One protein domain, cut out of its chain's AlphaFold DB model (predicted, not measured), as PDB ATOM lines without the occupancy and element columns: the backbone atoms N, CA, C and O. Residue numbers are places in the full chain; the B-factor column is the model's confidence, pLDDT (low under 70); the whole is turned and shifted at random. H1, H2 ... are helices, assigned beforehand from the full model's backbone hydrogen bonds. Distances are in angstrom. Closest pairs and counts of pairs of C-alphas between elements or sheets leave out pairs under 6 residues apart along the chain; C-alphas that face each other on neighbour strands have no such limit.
ATOM      1  N   LEU A   2     246.828 241.062 151.882       64.31
ATOM      2  CA  LEU A   2     247.787 241.978 152.533       64.31
ATOM      3  C   LEU A   2     248.737 241.355 153.579       64.31
ATOM      4  O   LEU A   2     249.848 241.839 153.766       64.31
ATOM      5  N   GLU A   3     248.322 240.300 154.286       77.25
ATOM      6  CA  GLU A   3     249.176 239.636 155.283       77.25
ATOM      7  C   GLU A   3     250.203 238.683 154.659       77.25
ATOM      8  O   GLU A   3     251.323 238.585 155.157       77.25
ATOM      9  N   ILE A   4     249.854 238.024 153.548       76.31
ATOM     10  CA  ILE A   4     250.755 237.098 152.846       76.31
ATOM     11  C   ILE A   4     251.862 237.889 152.149       76.31
ATOM     12  O   ILE A   4     253.030 237.527 152.247       76.31
ATOM     13  N   GLU A   5     251.516 239.006 151.511       76.94
ATOM     14  CA  GLU A   5     252.485 239.909 150.877       76.94
ATOM     15  C   GLU A   5     253.478 240.474 151.903       76.94
ATOM     16  O   GLU A   5     254.688 240.394 151.698       76.94
ATOM     17  N   LYS A   6     252.986 240.925 153.067       83.00
ATOM     18  CA  LYS A   6     253.838 241.368 154.185       83.00
ATOM     19  C   LYS A   6     254.725 240.252 154.741       83.00
ATOM     20  O   LYS A   6     255.853 240.511 155.156       83.00
ATOM     21  N   ALA A   7     254.231 239.016 154.793       80.75
ATOM     22  CA  ALA A   7     255.027 237.874 155.236       80.75
ATOM     23  C   ALA A   7     256.142 237.536 154.228       80.75
ATOM     24  O   ALA A   7     257.274 237.281 154.638       80.75
ATOM     25  N   ILE A   8     255.858 237.605 152.923       81.38
ATOM     26  CA  ILE A   8     256.857 237.432 151.854       81.38
ATOM     27  C   ILE A   8     257.939 238.515 151.939       81.38
ATOM     28  O   ILE A   8     259.125 238.200 151.820       81.38
ATOM     29  N   GLU A   9     257.553 239.770 152.167       83.31
ATOM     30  CA  GLU A   9     258.482 240.895 152.315       83.31
ATOM     31  C   GLU A   9     259.430 240.684 153.506       83.31
ATOM     32  O   GLU A   9     260.648 240.710 153.334       83.31
ATOM     33  N   LYS A  10     258.896 240.339 154.685       83.06
ATOM     34  CA  LYS A  10     259.708 240.060 155.885       83.06
ATOM     35  C   LYS A  10     260.681 238.894 155.702       83.06
ATOM     36  O   LYS A  10     261.814 238.966 156.170       83.06
ATOM     37  N   LEU A  11     260.257 237.817 155.036       81.12
ATOM     38  CA  LEU A  11     261.149 236.688 154.749       81.12
ATOM     39  C   LEU A  11     262.219 237.056 153.714       81.12
ATOM     40  O   LEU A  11     263.344 236.574 153.816       81.12
ATOM     41  N   SER A  12     261.893 237.920 152.749       78.94
ATOM     42  CA  SER A  12     262.868 238.437 151.779       78.94
ATOM     43  C   SER A  12     263.931 239.277 152.474       78.94
ATOM     44  O   SER A  12     265.111 239.035 152.266       78.94
ATOM     45  N   ASP A  13     263.533 240.160 153.393       81.88
ATOM     46  CA  ASP A  13     264.477 240.928 154.207       81.88
ATOM     47  C   ASP A  13     265.405 240.018 155.037       81.88
ATOM     48  O   ASP A  13     266.602 240.288 155.116       81.88
ATOM     49  N   CYS A  14     264.900 238.910 155.598       74.44
ATOM     50  CA  CYS A  14     265.735 237.921 156.297       74.44
ATOM     51  C   CYS A  14     266.742 237.206 155.377       74.44
ATOM     52  O   CYS A  14     267.861 236.927 155.810       74.44
ATOM     53  N   CYS A  15     266.361 236.890 154.135       70.25
ATOM     54  CA  CYS A  15     267.243 236.232 153.164       70.25
ATOM     55  C   CYS A  15     268.274 237.194 152.552       70.25
ATOM     56  O   CYS A  15     269.445 236.839 152.434       70.25
ATOM     57  N   ASP A  16     267.840 238.395 152.167       70.06
ATOM     58  CA  ASP A  16     268.597 239.307 151.303       70.06
ATOM     59  C   ASP A  16     269.483 240.263 152.111       70.06
ATOM     60  O   ASP A  16     270.560 240.648 151.654       70.06
ATOM     61  N   ARG A  17     269.084 240.616 153.344       68.00
ATOM     62  CA  ARG A  17     269.889 241.491 154.222       68.00
ATOM     63  C   ARG A  17     270.952 240.750 155.023       68.00
ATOM     64  O   ARG A  17     271.596 241.359 155.872       68.00
ATOM     65  N   GLY A  18     271.163 239.466 154.729       58.09
ATOM     66  CA  GLY A  18     272.393 238.767 155.072       58.09
ATOM     67  C   GLY A  18     272.719 238.808 156.558       58.09
ATOM     68  O   GLY A  18     273.762 239.331 156.948       58.09
ATOM     69  N   ILE A  19     271.877 238.193 157.391       59.22
ATOM     70  CA  ILE A  19     272.365 237.758 158.700       59.22
ATOM     71  C   ILE A  19     273.317 236.586 158.415       59.22
ATOM     72  O   ILE A  19     272.923 235.423 158.359       59.22
ATOM     73  N   THR A  20     274.580 236.913 158.147       58.72
ATOM     74  CA  THR A  20     275.664 235.966 157.837       58.72
ATOM     75  C   THR A  20     275.925 234.982 158.974       58.72
ATOM     76  O   THR A  20     276.563 233.961 158.754       58.72
ATOM     77  N   THR A  21     275.392 235.262 160.166       67.25
ATOM     78  CA  THR A  21     275.439 234.393 161.346       67.25
ATOM     79  C   THR A  21     274.301 233.375 161.420       67.25
ATOM     80  O   THR A  21     274.271 232.595 162.369       67.25
ATOM     81  N   LEU A  22     273.347 233.381 160.481       71.25
ATOM     82  CA  LEU A  22     272.328 232.335 160.412       71.25
ATOM     83  C   LEU A  22     272.898 231.085 159.754       71.25
ATOM     84  O   LEU A  22     273.585 231.163 158.735       71.25
ATOM     85  N   ASP A  23     272.554 229.954 160.352       82.50
ATOM     86  CA  ASP A  23     272.850 228.629 159.837       82.50
ATOM     87  C   ASP A  23     272.234 228.410 158.440       82.50
ATOM     88  O   ASP A  23     271.185 228.981 158.114       82.50
ATOM     89  N   GLU A  24     272.898 227.611 157.602       81.12
ATOM     90  CA  GLU A  24     272.434 227.347 156.233       81.12
ATOM     91  C   GLU A  24     271.087 226.609 156.215       81.12
ATOM     92  O   GLU A  24     270.226 226.973 155.411       81.12
ATOM     93  N   ASP A  25     270.820 225.695 157.160       81.44
ATOM     94  CA  ASP A  25     269.522 225.010 157.240       81.44
ATOM     95  C   ASP A  25     268.400 226.004 157.565       81.44
ATOM     96  O   ASP A  25     267.279 225.905 157.054       81.44
ATOM     97  N   PHE A  26     268.695 227.017 158.386       81.75
ATOM     98  CA  PHE A  26     267.741 228.083 158.678       81.75
ATOM     99  C   PHE A  26     267.466 228.942 157.438       81.75
ATOM    100  O   PHE A  26     266.308 229.245 157.141       81.75
ATOM    101  N   LYS A  27     268.504 229.318 156.680       80.00
ATOM    102  CA  LYS A  27     268.336 230.072 155.423       80.00
ATOM    103  C   LYS A  27     267.513 229.284 154.406       80.00
ATOM    104  O   LYS A  27     266.642 229.865 153.751       80.00
ATOM    105  N   ASP A  28     267.739 227.980 154.312       81.88
ATOM    106  CA  ASP A  28     266.983 227.087 153.439       81.88
ATOM    107  C   ASP A  28     265.519 226.976 153.874       81.88
ATOM    108  O   ASP A  28     264.619 227.124 153.042       81.88
ATOM    109  N   ALA A  29     265.253 226.839 155.174       81.88
ATOM    110  CA  ALA A  29     263.896 226.835 155.715       81.88
ATOM    111  C   ALA A  29     263.147 228.150 155.425       81.88
ATOM    112  O   ALA A  29     261.985 228.128 155.008       81.88
ATOM    113  N   VAL A  30     263.807 229.303 155.579       83.19
ATOM    114  CA  VAL A  30     263.237 230.629 155.269       83.19
ATOM    115  C   VAL A  30     262.951 230.764 153.770       83.19
ATOM    116  O   VAL A  30     261.858 231.196 153.387       83.19
ATOM    117  N   ARG A  31     263.884 230.339 152.905       83.06
ATOM    118  CA  ARG A  31     263.701 230.346 151.443       83.06
ATOM    119  C   ARG A  31     262.523 229.465 151.030       83.06
ATOM    120  O   ARG A  31     261.721 229.855 150.178       83.06
ATOM    121  N   MET A  32     262.389 228.309 151.669       83.12
ATOM    122  CA  MET A  32     261.306 227.367 151.432       83.12
ATOM    123  C   MET A  32     259.947 227.918 151.884       83.12
ATOM    124  O   MET A  32     258.969 227.868 151.132       83.12
ATOM    125  N   GLY A  33     259.892 228.530 153.070       83.38
ATOM    126  CA  GLY A  33     258.702 229.217 153.577       83.38
ATOM    127  C   GLY A  33     258.240 230.344 152.650       83.38
ATOM    128  O   GLY A  33     257.051 230.449 152.345       83.38
ATOM    129  N   LYS A  34     259.180 231.135 152.112       84.88
ATOM    130  CA  LYS A  34     258.888 232.185 151.120       84.88
ATOM    131  C   LYS A  34     258.246 231.610 149.854       84.88
ATOM    132  O   LYS A  34     257.235 232.146 149.402       84.88
ATOM    133  N   LYS A  35     258.774 230.510 149.302       82.19
ATOM    134  CA  LYS A  35     258.194 229.835 148.122       82.19
ATOM    135  C   LYS A  35     256.767 229.351 148.382       82.19
ATOM    136  O   LYS A  35     255.888 229.574 147.551       82.19
ATOM    137  N   GLY A  36     256.517 228.764 149.553       80.88
ATOM    138  CA  GLY A  36     255.173 228.349 149.959       80.88
ATOM    139  C   GLY A  36     254.185 229.518 150.017       80.88
ATOM    140  O   GLY A  36     253.083 229.427 149.479       80.88
ATOM    141  N   LEU A  37     254.588 230.645 150.609       80.25
ATOM    142  CA  LEU A  37     253.734 231.834 150.697       80.25
ATOM    143  C   LEU A  37     253.429 232.458 149.330       80.25
ATOM    144  O   LEU A  37     252.300 232.887 149.105       80.25
ATOM    145  N   VAL A  38     254.395 232.474 148.406       81.75
ATOM    146  CA  VAL A  38     254.180 232.942 147.023       81.75
ATOM    147  C   VAL A  38     253.157 232.066 146.289       81.75
ATOM    148  O   VAL A  38     252.330 232.564 145.526       81.75
ATOM    149  N   LEU A  39     253.154 230.757 146.534       76.88
ATOM    150  CA  LEU A  39     252.150 229.864 145.947       76.88
ATOM    151  C   LEU A  39     250.755 230.103 146.523       76.88
ATOM    152  O   LEU A  39     249.773 230.105 145.782       76.88
ATOM    153  N   LEU A  40     250.661 230.374 147.826       75.50
ATOM    154  CA  LEU A  40     249.394 230.755 148.449       75.50
ATOM    155  C   LEU A  40     248.867 232.104 147.956       75.50
ATOM    156  O   LEU A  40     247.653 232.269 147.840       75.50
ATOM    157  N   SER A  41     249.744 233.073 147.681       75.25
ATOM    158  CA  SER A  41     249.311 234.388 147.194       75.25
ATOM    159  C   SER A  41     248.827 234.357 145.746       75.25
ATOM    160  O   SER A  41     247.971 235.159 145.378       75.25
ATOM    161  N   THR A  42     249.341 233.432 144.932       73.81
ATOM    162  CA  THR A  42     249.053 233.344 143.491       73.81
ATOM    163  C   THR A  42     247.920 232.383 143.137       73.81
ATOM    164  O   THR A  42     247.424 232.427 142.012       73.81
ATOM    165  N   SER A  43     247.467 231.543 144.075       69.75
ATOM    166  CA  SER A  43     246.476 230.499 143.803       69.75
ATOM    167  C   SER A  43     245.342 230.514 144.845       69.75
ATOM    168  O   SER A  43     245.436 229.842 145.879       69.75
ATOM    169  N   PRO A  44     244.262 231.294 144.617       60.41
ATOM    170  CA  PRO A  44     243.149 231.434 145.556       60.41
ATOM    171  C   PRO A  44     242.361 230.119 145.636       60.41
ATOM    172  O   PRO A  44     241.466 229.855 144.842       60.41
ATOM    173  N   GLY A  45     242.744 229.261 146.580       66.62
ATOM    174  CA  GLY A  45     242.182 227.920 146.763       66.62
ATOM    175  C   GLY A  45     243.225 226.859 147.109       66.62
ATOM    176  O   GLY A  45     242.865 225.810 147.641       66.62
ATOM    177  N   HIS A  46     244.514 227.129 146.874       65.69
ATOM    178  CA  HIS A  46     245.574 226.266 147.384       65.69
ATOM    179  C   HIS A  46     245.685 226.405 148.902       65.69
ATOM    180  O   HIS A  46     245.698 227.508 149.450       65.69
ATOM    181  N   ARG A  47     245.785 225.266 149.587       66.06
ATOM    182  CA  ARG A  47     246.183 225.186 150.994       66.06
ATOM    183  C   ARG A  47     247.606 224.648 151.024       66.06
ATOM    184  O   ARG A  47     247.918 223.705 150.308       66.06
ATOM    185  N   LEU A  48     248.464 225.243 151.850       66.88
ATOM    186  CA  LEU A  48     249.756 224.650 152.179       66.88
ATOM    187  C   LEU A  48     249.481 223.492 153.132       66.88
ATOM    188  O   LEU A  48     249.420 223.680 154.343       66.88
ATOM    189  N   ASP A  49     249.232 222.323 152.564       72.31
ATOM    190  CA  ASP A  49     249.224 221.065 153.293       72.31
ATOM    191  C   ASP A  49     250.561 220.330 153.116       72.31
ATOM    192  O   ASP A  49     251.416 220.712 152.306       72.31
ATOM    193  N   ASP A  50     250.739 219.253 153.878       71.94
ATOM    194  CA  ASP A  50     251.959 218.442 153.864       71.94
ATOM    195  C   ASP A  50     252.295 217.912 152.462       71.94
ATOM    196  O   ASP A  50     253.466 217.726 152.125       71.94
ATOM    197  N   SER A  51     251.282 217.699 151.615       73.19
ATOM    198  CA  SER A  51     251.470 217.221 150.245       73.19
ATOM    199  C   SER A  51     252.067 218.301 149.341       73.19
ATOM    200  O   SER A  51     253.015 218.031 148.599       73.19
ATOM    201  N   THR A  52     251.596 219.540 149.479       73.75
ATOM    202  CA  THR A  52     252.099 220.710 148.749       73.75
ATOM    203  C   THR A  52     253.519 221.055 149.193       73.75
ATOM    204  O   THR A  52     254.393 221.304 148.362       73.75
ATOM    205  N   LEU A  53     253.791 220.986 150.499       71.50
ATOM    206  CA  LEU A  53     255.140 221.159 151.045       71.50
ATOM    207  C   LEU A  53     256.099 220.083 150.528       71.50
ATOM    208  O   LEU A  53     257.199 220.398 150.075       71.50
ATOM    209  N   LYS A  54     255.674 218.815 150.521       75.69
ATOM    210  CA  LYS A  54     256.473 217.704 149.989       75.69
ATOM    211  C   LYS A  54     256.725 217.840 148.485       75.69
ATOM    212  O   LYS A  54     257.828 217.540 148.036       75.69
ATOM    213  N   PHE A  55     255.746 218.312 147.712       73.56
ATOM    214  CA  PHE A  55     255.916 218.599 146.285       73.56
ATOM    215  C   PHE A  55     256.990 219.663 146.054       73.56
ATOM    216  O   PHE A  55     257.892 219.452 145.246       73.56
ATOM    217  N   LEU A  56     256.948 220.759 146.813       72.50
ATOM    218  CA  LEU A  56     257.959 221.807 146.723       72.50
ATOM    219  C   LEU A  56     259.348 221.287 147.106       72.50
ATOM    220  O   LEU A  56     260.313 221.552 146.397       72.50
ATOM    221  N   LEU A  57     259.456 220.498 148.182       72.88
ATOM    222  CA  LEU A  57     260.738 219.922 148.608       72.88
ATOM    223  C   LEU A  57     261.311 218.988 147.535       72.88
ATOM    224  O   LEU A  57     262.516 218.958 147.302       72.88
ATOM    225  N   ASN A  58     260.442 218.232 146.864       74.88
ATOM    226  CA  ASN A  58     260.835 217.345 145.776       74.88
ATOM    227  C   ASN A  58     261.236 218.106 144.505       74.88
ATOM    228  O   ASN A  58     262.114 217.633 143.790       74.88
ATOM    229  N   ALA A  59     260.610 219.250 144.218       71.44
ATOM    230  CA  ALA A  59     260.981 220.107 143.094       71.44
ATOM    231  C   ALA A  59     262.381 220.713 143.292       71.44
ATOM    232  O   ALA A  59     263.171 220.743 142.354       71.44
ATOM    233  N   GLU A  60     262.724 221.103 144.521       67.81
ATOM    234  CA  GLU A  60     264.052 221.632 144.869       67.81
ATOM    235  C   GLU A  60     265.148 220.556 144.896       67.81
ATOM    236  O   GLU A  60     266.307 220.847 144.618       67.81
ATOM    237  N   ARG A  61     264.795 219.296 145.191       63.47
ATOM    238  CA  ARG A  61     265.722 218.149 145.162       63.47
ATOM    239  C   ARG A  61     266.104 217.677 143.758       63.47
ATOM    240  O   ARG A  61     266.928 216.774 143.657       63.47
ATOM    241  N   ARG A  62     265.550 218.264 142.694       54.66
ATOM    242  CA  ARG A  62     265.974 217.989 141.314       54.66
ATOM    243  C   ARG A  62     266.889 219.088 140.755       54.66
ATOM    244  O   ARG A  62     266.467 219.828 139.870       54.66
TER     245      ARG A  62
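This is residues 2 to 62 of the 65 residues of an uncharacterized protein of marine sediment metagenome (UniProt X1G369). Two long helices, H1 and H2, fold back side by side as a helical hairpin, and a shorter third helix, H3, sits beyond H2 on the side away from H1, turned at a steep angle and meeting H2 over only a few residues. H2 is thus the middle of a flat arrangement, with H1 and H3 on its two sides. The printed part has 61 residues with three named helices, in the order H1, H2, H3, and no named strand; the class is all helix. It is only just compact, close to loose, with a radius of gyration of the C-alphas of 12.3 A, and its C-alphas span 36 by 31 by 15 A.

Start with H1, residues 2 to 16, and look next at H2, residues 24 to 42, where you will find that the two touch, with 18 pairs of C-alphas within 8 A. Their closest C-alphas are those of Ile 8 and Lys 34, 5.7 A apart. They run opposite ways at a shallow tilt of 28 degrees and form a helical hairpin, with centres 9.6 A apart. Go on to H3, residues 50 to 60, which only just touches H2, with 3 pairs of C-alphas within 8 A. H2 touches H3 with residues 32 to 36 alone, and the closest C-alphas of the two helices are those of Gly 36 and Leu 53, 7.3 A apart. H2 and H3 run opposite ways at a steep tilt of 65 degrees. H1 and H3 are apart. In the backbones of H1, H2 and H3, every O i to N i+4 pair is within hydrogen-bond range.

Find C-alpha 2 at (247.787, 241.978, 152.533); from there H1 runs from Leu 2 to Asp 16, 21.0 A from first to last C-alpha. Find C-alpha 24 at (272.434, 227.347, 156.233), where H2 begins; it runs from Glu 24 to Thr 42, 27.3 A, and with 19 residues it is the longest helix. H3 runs from Asp 50 to Glu 60, 15.4 A, and ends with C-alpha 60 at (264.052, 221.632, 144.869).

Look at Thr 21 and Gly 45 for the two C-alphas farthest apart, 36.9 A. The printed part runs from residue 2 to residue 62 and has no cut. The links H1 to H2 and H2 to H3 are both short, with 7 residues each. The mean pLDDT of the printed part is 74.5, and the model's confidence is under 70 at residue 2, residues 17 to 21, residues 43 to 48 and residues 60 to 62.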